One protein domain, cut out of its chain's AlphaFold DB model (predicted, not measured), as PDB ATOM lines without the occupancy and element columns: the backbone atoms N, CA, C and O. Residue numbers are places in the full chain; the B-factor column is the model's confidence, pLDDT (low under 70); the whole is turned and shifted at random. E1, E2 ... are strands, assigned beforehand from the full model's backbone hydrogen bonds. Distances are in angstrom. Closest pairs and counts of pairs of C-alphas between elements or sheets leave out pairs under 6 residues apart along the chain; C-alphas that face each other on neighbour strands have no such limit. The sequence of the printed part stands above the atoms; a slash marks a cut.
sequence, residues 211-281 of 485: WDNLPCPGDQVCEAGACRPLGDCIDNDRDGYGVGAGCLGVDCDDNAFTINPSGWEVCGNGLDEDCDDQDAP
ATOM      1  N   TRP A 211     205.741 208.881  64.057       92.06
ATOM      2  CA  TRP A 211     205.546 207.493  64.469       92.06
ATOM      3  C   TRP A 211     206.050 207.271  65.895       92.06
ATOM      4  O   TRP A 211     207.151 207.703  66.240       92.06
ATOM      5  N   ASP A 212     205.270 206.551  66.690       93.88
ATOM      6  CA  ASP A 212     205.695 205.975  67.958       93.88
ATOM      7  C   ASP A 212     205.944 204.473  67.762       93.88
ATOM      8  O   ASP A 212     205.070 203.746  67.289       93.88
ATOM      9  N   ASN A 213     207.146 204.012  68.115       95.44
ATOM     10  CA  ASN A 213     207.525 202.603  68.029       95.44
ATOM     11  C   ASN A 213     207.199 201.914  69.357       95.44
ATOM     12  O   ASN A 213     207.833 202.193  70.377       95.44
ATOM     13  N   LEU A 214     206.217 201.018  69.339       95.12
ATOM     14  CA  LEU A 214     205.834 200.180  70.468       95.12
ATOM     15  C   LEU A 214     206.380 198.759  70.257       95.12
ATOM     16  O   LEU A 214     205.952 198.085  69.318       95.12
ATOM     17  N   PRO A 215     207.287 198.269  71.121       94.75
ATOM     18  CA  PRO A 215     207.637 196.856  71.119       94.75
ATOM     19  C   PRO A 215     206.417 196.020  71.520       94.75
ATOM     20  O   PRO A 215     205.683 196.379  72.446       94.75
ATOM     21  N   CYS A 216     206.199 194.911  70.821       91.50
ATOM     22  CA  CYS A 216     205.133 193.980  71.148       91.50
ATOM     23  C   CYS A 216     205.404 193.309  72.510       91.50
ATOM     24  O   CYS A 216     206.548 192.960  72.809       91.50
ATOM     25  N   PRO A 217     204.388 193.178  73.383       88.50
ATOM     26  CA  PRO A 217     204.574 192.637  74.723       88.50
ATOM     27  C   PRO A 217     204.779 191.115  74.702       88.50
ATOM     28  O   PRO A 217     204.046 190.396  74.027       88.50
ATOM     29  N   GLY A 218     205.728 190.623  75.504       84.81
ATOM     30  CA  GLY A 218     206.014 189.189  75.633       84.81
ATOM     31  C   GLY A 218     206.523 188.573  74.328       84.81
ATOM     32  O   GLY A 218     207.385 189.152  73.670       84.81
ATOM     33  N   ASP A 219     205.950 187.427  73.962       78.31
ATOM     34  CA  ASP A 219     206.277 186.670  72.746       78.31
ATOM     35  C   ASP A 219     205.332 187.004  71.575       78.31
ATOM     36  O   ASP A 219     205.085 186.192  70.691       78.31
ATOM     37  N   GLN A 220     204.741 188.201  71.561       86.19
ATOM     38  CA  GLN A 220     203.899 188.634  70.446       86.19
ATOM     39  C   GLN A 220     204.746 189.071  69.243       86.19
ATOM     40  O   GLN A 220     205.765 189.748  69.402       86.19
ATOM     41  N   VAL A 221     204.280 188.748  68.036       86.31
ATOM     42  CA  VAL A 221     204.806 189.279  66.776       86.31
ATOM     43  C   VAL A 221     203.920 190.381  66.218       86.31
ATOM     44  O   VAL A 221     202.697 190.347  66.350       86.31
ATOM     45  N   CYS A 222     204.540 191.382  65.595       87.06
ATOM     46  CA  CYS A 222     203.796 192.370  64.827       87.06
ATOM     47  C   CYS A 222     203.438 191.789  63.457       87.06
ATOM     48  O   CYS A 222     204.321 191.566  62.628       87.06
ATOM     49  N   GLU A 223     202.145 191.611  63.206       87.06
ATOM     50  CA  GLU A 223     201.602 191.171  61.926       87.06
ATOM     51  C   GLU A 223     200.405 192.051  61.544       87.06
ATOM     52  O   GLU A 223     199.573 192.392  62.386       87.06
ATOM     53  N   ALA A 224     200.341 192.479  60.279       84.38
ATOM     54  CA  ALA A 224     199.263 193.324  59.744       84.38
ATOM     55  C   ALA A 224     198.940 194.588  60.583       84.38
ATOM     56  O   ALA A 224     197.795 195.033  60.651       84.38
ATOM     57  N   GLY A 225     199.948 195.190  61.230       87.88
ATOM     58  CA  GLY A 225     199.766 196.392  62.053       87.88
ATOM     59  C   GLY A 225     199.162 196.135  63.439       87.88
ATOM     60  O   GLY A 225     198.620 197.058  64.055       87.88
ATOM     61  N   ALA A 226     199.268 194.912  63.961       88.25
ATOM     62  CA  ALA A 226     198.895 194.568  65.329       88.25
ATOM     63  C   ALA A 226     199.925 193.628  65.971       88.25
ATOM     64  O   ALA A 226     200.494 192.772  65.303       88.25
ATOM     65  N   CYS A 227     200.138 193.764  67.282       88.06
ATOM     66  CA  CYS A 227     200.857 192.753  68.054       88.06
ATOM     67  C   CYS A 227     199.907 191.585  68.332       88.06
ATOM     68  O   CYS A 227     198.874 191.771  68.983       88.06
ATOM     69  N   ARG A 228     200.239 190.406  67.804       83.00
ATOM     70  CA  ARG A 228     199.494 189.156  67.981       83.00
ATOM     71  C   ARG A 228     200.415 188.134  68.650       83.00
ATOM     72  O   ARG A 228     201.611 188.162  68.378       83.00
ATOM     73  N   PRO A 229     199.925 187.264  69.544       81.25
ATOM     74  CA  PRO A 229     200.736 186.163  70.069       81.25
ATOM     75  C   PRO A 229     201.371 185.365  68.921       81.25
ATOM     76  O   PRO A 229     200.671 185.036  67.968       81.25
ATOM     77  N   LEU A 230     202.673 185.048  68.996       60.84
ATOM     78  CA  LEU A 230     203.207 183.878  68.287       60.84
ATOM     79  C   LEU A 230     202.469 182.673  68.873       60.84
ATOM     80  O   LEU A 230     202.844 182.210  69.946       60.84
ATOM     81  N   GLY A 231     201.356 182.246  68.280       60.12
ATOM     82  CA  GLY A 231     200.548 181.240  68.971       60.12
ATOM     83  C   GLY A 231     199.339 180.670  68.263       60.12
ATOM     84  O   GLY A 231     198.903 179.605  68.680       60.12
ATOM     85  N   ASP A 232     198.820 181.279  67.202       69.38
ATOM     86  CA  ASP A 232     197.694 180.645  66.521       69.38
ATOM     87  C   ASP A 232     198.263 179.708  65.457       69.38
ATOM     88  O   ASP A 232     198.588 180.114  64.341       69.38
ATOM     89  N   CYS A 233     198.472 178.459  65.869       84.75
ATOM     90  CA  CYS A 233     198.448 177.347  64.940       84.75
ATOM     91  C   CYS A 233     197.058 177.339  64.298       84.75
ATOM     92  O   CYS A 233     196.055 177.197  65.004       84.75
ATOM     93  N   ILE A 234     196.990 177.624  62.998       89.50
ATOM     94  CA  ILE A 234     195.777 177.376  62.225       89.50
ATOM     95  C   ILE A 234     195.812 175.884  61.926       89.50
ATOM     96  O   ILE A 234     196.579 175.463  61.070       89.50
ATOM     97  N   ASP A 235     195.054 175.150  62.726       91.50
ATOM     98  CA  ASP A 235     194.969 173.693  62.770       91.50
ATOM     99  C   ASP A 235     193.474 173.357  62.873       91.50
ATOM    100  O   ASP A 235     192.847 173.589  63.925       91.50
ATOM    101  N   ASN A 236     192.840 173.004  61.745       94.50
ATOM    102  CA  ASN A 236     191.375 172.892  61.718       94.50
ATOM    103  C   ASN A 236     190.877 171.579  62.322       94.50
ATOM    104  O   ASN A 236     189.766 171.567  62.873       94.50
ATOM    105  N   ASP A 237     191.651 170.501  62.239       94.94
ATOM    106  CA  ASP A 237     191.273 169.184  62.762       94.94
ATOM    107  C   ASP A 237     191.834 168.876  64.161       94.94
ATOM    108  O   ASP A 237     191.289 168.019  64.865       94.94
ATOM    109  N   ARG A 238     192.770 169.701  64.629       93.94
ATOM    110  CA  ARG A 238     193.354 169.733  65.971       93.94
ATOM    111  C   ARG A 238     194.318 168.593  66.266       93.94
ATOM    112  O   ARG A 238     194.360 168.143  67.420       93.94
ATOM    113  N   ASP A 239     195.069 168.126  65.277       92.94
ATOM    114  CA  ASP A 239     196.131 167.134  65.471       92.94
ATOM    115  C   ASP A 239     197.491 167.732  65.893       92.94
ATOM    116  O   ASP A 239     198.394 167.007  66.325       92.94
ATOM    117  N   GLY A 240     197.600 169.065  65.902       91.75
ATOM    118  CA  GLY A 240     198.792 169.816  66.283       91.75
ATOM    119  C   GLY A 240     199.687 170.209  65.106       91.75
ATOM    120  O   GLY A 240     200.654 170.954  65.319       91.75
ATOM    121  N   TYR A 241     199.385 169.753  63.896       95.06
ATOM    122  CA  TYR A 241     199.982 170.191  62.641       95.06
ATOM    123  C   TYR A 241     199.075 171.222  61.961       95.06
ATOM    124  O   TYR A 241     197.922 171.398  62.325       95.06
ATOM    125  N   GLY A 242     199.639 172.044  61.074       93.56
ATOM    126  CA  GLY A 242     198.869 173.089  60.401       93.56
ATOM    127  C   GLY A 242     199.734 174.248  59.927       93.56
ATOM    128  O   GLY A 242     200.928 174.108  59.654       93.56
ATOM    129  N   VAL A 243     199.158 175.444  59.838       89.88
ATOM    130  CA  VAL A 243     199.881 176.645  59.397       89.88
ATOM    131  C   VAL A 243     200.042 177.639  60.540       89.88
ATOM    132  O   VAL A 243     199.093 178.274  60.992       89.88
ATOM    133  N   GLY A 244     201.285 177.854  60.970       83.81
ATOM    134  CA  GLY A 244     201.617 178.908  61.923       83.81
ATOM    135  C   GLY A 244     202.792 178.554  62.821       83.81
ATOM    136  O   GLY A 244     203.234 177.415  62.899       83.81
ATOM    137  N   ALA A 245     203.299 179.551  63.545       77.38
ATOM    138  CA  ALA A 245     204.428 179.365  64.459       77.38
ATOM    139  C   ALA A 245     204.089 178.517  65.705       77.38
ATOM    140  O   ALA A 245     204.992 178.205  66.477       77.38
ATOM    141  N   GLY A 246     202.805 178.209  65.924       80.00
ATOM    142  CA  GLY A 246     202.332 177.362  67.020       80.00
ATOM    143  C   GLY A 246     202.152 175.886  66.657       80.00
ATOM    144  O   GLY A 246     201.890 175.104  67.564       80.00
ATOM    145  N   CYS A 247     202.256 175.516  65.377       90.00
ATOM    146  CA  CYS A 247     202.081 174.134  64.930       90.00
ATOM    147  C   CYS A 247     203.382 173.339  65.062       90.00
ATOM    148  O   CYS A 247     204.478 173.906  65.002       90.00
ATOM    149  N   LEU A 248     203.263 172.021  65.212       91.06
ATOM    150  CA  LEU A 248     204.391 171.087  65.233       91.06
ATOM    151  C   LEU A 248     205.082 170.978  63.864       91.06
ATOM    152  O   LEU A 248     206.279 170.703  63.794       91.06
ATOM    153  N   GLY A 249     204.350 171.255  62.785       92.19
ATOM    154  CA  GLY A 249     204.812 171.225  61.402       92.19
ATOM    155  C   GLY A 249     203.704 171.666  60.446       92.19
ATOM    156  O   GLY A 249     202.616 172.019  60.899       92.19
ATOM    157  N   VAL A 250     204.004 171.666  59.144       93.38
ATOM    158  CA  VAL A 250     203.016 171.945  58.090       93.38
ATOM    159  C   VAL A 250     202.191 170.695  57.840       93.38
ATOM    160  O   VAL A 250     202.773 169.638  57.637       93.38
ATOM    161  N   ASP A 251     200.873 170.843  57.827       95.00
ATOM    162  CA  ASP A 251     199.937 169.774  57.495       95.00
ATOM    163  C   ASP A 251     199.627 169.749  55.984       95.00
ATOM    164  O   ASP A 251     199.382 170.803  55.382       95.00
ATOM    165  N   CYS A 252     199.679 168.565  55.369       95.69
ATOM    166  CA  CYS A 252     199.302 168.361  53.974       95.69
ATOM    167  C   CYS A 252     197.778 168.245  53.774       95.69
ATOM    168  O   CYS A 252     197.300 168.617  52.697       95.69
ATOM    169  N   ASP A 253     197.009 167.851  54.798       96.38
ATOM    170  CA  ASP A 253     195.547 167.951  54.829       96.38
ATOM    171  C   ASP A 253     195.028 168.356  56.220       96.38
ATOM    172  O   ASP A 253     194.497 167.542  56.966       96.38
ATOM    173  N   ASP A 254     195.046 169.672  56.464       95.44
ATOM    174  CA  ASP A 254     194.551 170.393  57.658       95.44
ATOM    175  C   ASP A 254     193.028 170.252  57.919       95.44
ATOM    176  O   ASP A 254     192.385 171.150  58.461       95.44
ATOM    177  N   ASN A 255     192.379 169.196  57.424       97.38
ATOM    178  CA  ASN A 255     191.010 168.796  57.761       97.38
ATOM    179  C   ASN A 255     190.899 167.307  58.139       97.38
ATOM    180  O   ASN A 255     189.784 166.845  58.426       97.38
ATOM    181  N   ALA A 256     191.997 166.554  58.098       96.25
ATOM    182  CA  ALA A 256     192.054 165.130  58.350       96.25
ATOM    183  C   ALA A 256     193.114 164.795  59.413       96.25
ATOM    184  O   ALA A 256     194.241 164.476  59.081       96.25
ATOM    185  N   PHE A 257     192.677 164.662  60.673       95.44
ATOM    186  CA  PHE A 257     193.503 164.384  61.870       95.44
ATOM    187  C   PHE A 257     194.528 163.225  61.757       95.44
ATOM    188  O   PHE A 257     195.375 163.036  62.629       95.44
ATOM    189  N   THR A 258     194.388 162.344  60.763       94.38
ATOM    190  CA  THR A 258     195.283 161.200  60.524       94.38
ATOM    191  C   THR A 258     196.299 161.424  59.403       94.38
ATOM    192  O   THR A 258     197.140 160.549  59.216       94.38
ATOM    193  N   ILE A 259     196.187 162.523  58.656       95.62
ATOM    194  CA  ILE A 259     197.028 162.908  57.523       95.62
ATOM    195  C   ILE A 259     197.834 164.120  57.980       95.62
ATOM    196  O   ILE A 259     197.314 165.219  57.981       95.62
ATOM    197  N   ASN A 260     199.064 163.907  58.433       95.94
ATOM    198  CA  ASN A 260     199.944 164.953  58.953       95.94
ATOM    199  C   ASN A 260     201.394 164.440  58.992       95.94
ATOM    200  O   ASN A 260     201.610 163.246  58.883       95.94
ATOM    201  N   PRO A 261     202.422 165.263  59.259       94.88
ATOM    202  CA  PRO A 261     203.819 164.805  59.329       94.88
ATOM    203  C   PRO A 261     204.164 163.689  60.338       94.88
ATOM    204  O   PRO A 261     205.311 163.255  60.425       94.88
ATOM    205  N   SER A 262     203.238 163.293  61.212       92.31
ATOM    206  CA  SER A 262     203.353 162.117  62.092       92.31
ATOM    207  C   SER A 262     202.235 161.103  61.867       92.31
ATOM    208  O   SER A 262     202.036 160.208  62.697       92.31
ATOM    209  N   GLY A 263     201.497 161.272  60.777       89.94
ATOM    210  CA  GLY A 263     200.439 160.405  60.334       89.94
ATOM    211  C   GLY A 263     200.984 159.031  59.998       89.94
ATOM    212  O   GLY A 263     202.187 158.780  59.903       89.94
ATOM    213  N   TRP A 264     200.056 158.093  59.944       85.06
ATOM    214  CA  TRP A 264     200.393 156.709  59.715       85.06
ATOM    215  C   TRP A 264     200.116 156.341  58.274       85.06
ATOM    216  O   TRP A 264     198.952 156.259  57.884       85.06
ATOM    217  N   GLU A 265     201.181 156.018  57.559       85.00
ATOM    218  CA  GLU A 265     201.108 155.631  56.162       85.00
ATOM    219  C   GLU A 265     200.333 154.322  55.953       85.00
ATOM    220  O   GLU A 265     200.654 153.251  56.493       85.00
ATOM    221  N   VAL A 266     199.288 154.406  55.137       81.69
ATOM    222  CA  VAL A 266     198.490 153.285  54.664       81.69
ATOM    223  C   VAL A 266     198.860 153.043  53.211       81.69
ATOM    224  O   VAL A 266     198.190 153.504  52.297       81.69
ATOM    225  N   CYS A 267     199.899 152.231  53.024       79.69
ATOM    226  CA  CYS A 267     200.472 151.966  51.710       79.69
ATOM    227  C   CYS A 267     199.428 151.726  50.600       79.69
ATOM    228  O   CYS A 267     198.418 151.031  50.790       79.69
ATOM    229  N   GLY A 268     199.721 152.231  49.404       76.56
ATOM    230  CA  GLY A 268     199.016 151.936  48.161       76.56
ATOM    231  C   GLY A 268     197.543 152.345  48.136       76.56
ATOM    232  O   GLY A 268     196.799 151.862  47.271       76.56
ATOM    233  N   ASN A 269     197.092 153.178  49.075       83.31
ATOM    234  CA  ASN A 269     195.724 153.692  49.102       83.31
ATOM    235  C   ASN A 269     195.562 154.980  48.263       83.31
ATOM    236  O   ASN A 269     194.430 155.429  48.053       83.31
ATOM    237  N   GLY A 270     196.659 155.522  47.725       89.12
ATOM    238  CA  GLY A 270     196.709 156.748  46.936       89.12
ATOM    239  C   GLY A 270     196.731 158.038  47.758       89.12
ATOM    240  O   GLY A 270     196.531 159.104  47.170       89.12
ATOM    241  N   LEU A 271     196.911 157.949  49.074       90.38
ATOM    242  CA  LEU A 271     197.066 159.057  50.010       90.38
ATOM    243  C   LEU A 271     198.481 159.010  50.599       90.38
ATOM    244  O   LEU A 271     199.089 157.953  50.651       90.38
ATOM    245  N   ASP A 272     198.989 160.176  50.969       91.62
ATOM    246  CA  ASP A 272     200.258 160.367  51.675       91.62
ATOM    247  C   ASP A 272     199.862 160.833  53.077       91.62
ATOM    248  O   ASP A 272     199.421 161.974  53.243       91.62
ATOM    249  N   GLU A 273     199.847 159.918  54.047       93.38
ATOM    250  CA  GLU A 273     199.393 160.222  55.402       93.38
ATOM    251  C   GLU A 273     200.480 160.869  56.250       93.38
ATOM    252  O   GLU A 273     200.130 161.548  57.214       93.38
ATOM    253  N   ASP A 274     201.758 160.656  55.928       93.06
ATOM    254  CA  ASP A 274     202.894 161.205  56.674       93.06
ATOM    255  C   ASP A 274     203.515 162.480  56.057       93.06
ATOM    256  O   ASP A 274     204.472 163.046  56.597       93.06
ATOM    257  N   CYS A 275     202.893 163.003  54.996       93.88
ATOM    258  CA  CYS A 275     203.238 164.233  54.287       93.88
ATOM    259  C   CYS A 275     204.687 164.268  53.761       93.88
ATOM    260  O   CYS A 275     205.336 165.327  53.800       93.88
ATOM    261  N   ASP A 276     205.220 163.139  53.288       93.06
ATOM    262  CA  ASP A 276     206.570 163.038  52.716       93.06
ATOM    263  C   ASP A 276     206.620 163.160  51.172       93.06
ATOM    264  O   ASP A 276     207.683 163.000  50.553       93.06
ATOM    265  N   ASP A 277     205.483 163.535  50.572       91.06
ATOM    266  CA  ASP A 277     205.185 163.622  49.139       91.06
ATOM    267  C   ASP A 277     205.126 162.253  48.423       91.06
ATOM    268  O   ASP A 277     205.219 162.195  47.183       91.06
ATOM    269  N   GLN A 278     204.992 161.137  49.149       88.44
ATOM    270  CA  GLN A 278     204.931 159.792  48.574       88.44
ATOM    271  C   GLN A 278     203.899 158.903  49.281       88.44
ATOM    272  O   GLN A 278     204.084 158.528  50.424       88.44
ATOM    273  N   ASP A 279     202.900 158.416  48.531       86.12
ATOM    274  CA  ASP A 279     202.159 157.213  48.950       86.12
ATOM    275  C   ASP A 279     203.134 156.032  48.932       86.12
ATOM    276  O   ASP A 279     203.647 155.635  47.867       86.12
ATOM    277  N   ALA A 280     203.431 155.492  50.108       78.06
ATOM    278  CA  ALA A 280     204.384 154.412  50.217       78.06
ATOM    279  C   ALA A 280     203.868 153.167  49.475       78.06
ATOM    280  O   ALA A 280     202.743 152.703  49.682       78.06
ATOM    281  N   PRO A 281     204.688 152.532  48.620       73.62
ATOM    282  CA  PRO A 281     204.259 151.336  47.914       73.62
ATOM    283  C   PRO A 281     203.986 150.197  48.907       73.62
ATOM    284  O   PRO A 281     204.786 149.933  49.802       73.62
TER     285      PRO A 281
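AT A GLANCE: This is residues 211 to 281 of the 485 residues of an uncharacterized protein of Myxococcales bacterium (UniProt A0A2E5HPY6). With little regular structure, this is a thin rod: E1 lies at one end, the small hairpin E2 and E3 follows, and residues 230 to 281 wind in loops to the other end. The printed part has 71 residues with three named strands, E1, E2, E3 along the chain, and no named helix. The class is all strand, though the named elements hold only 13 residues. It is only just extended, close to loose, with a radius of gyration of the C-alphas of 16.7 A and spans of 58 by 18 by 15 A.

IN THESE COORDINATES: E1, residues 211 to 215, begins with C-alpha 211 at (205.546, 207.493, 64.469) and is 12.7 A long. E2 is residues 220 to 223. E3, residues 226 to 229, ends with C-alpha 229 at (200.736, 186.163, 70.069).

HOW THE PARTS SIT: E1 pairs with no named strand; it is apart from E2, and only just apart from E3, closest 8.5 A. E2 and E3 are antiparallel at 138 degrees, with N 221 and O 228 within hydrogen-bond range at 2.8 A.

THE WHOLE: The C-alphas of Trp 211 and Pro 281, the two farthest apart, are 58.6 A apart. The printed part has no cut; both links are tight. Residues 230 to 232 have pLDDT under 70.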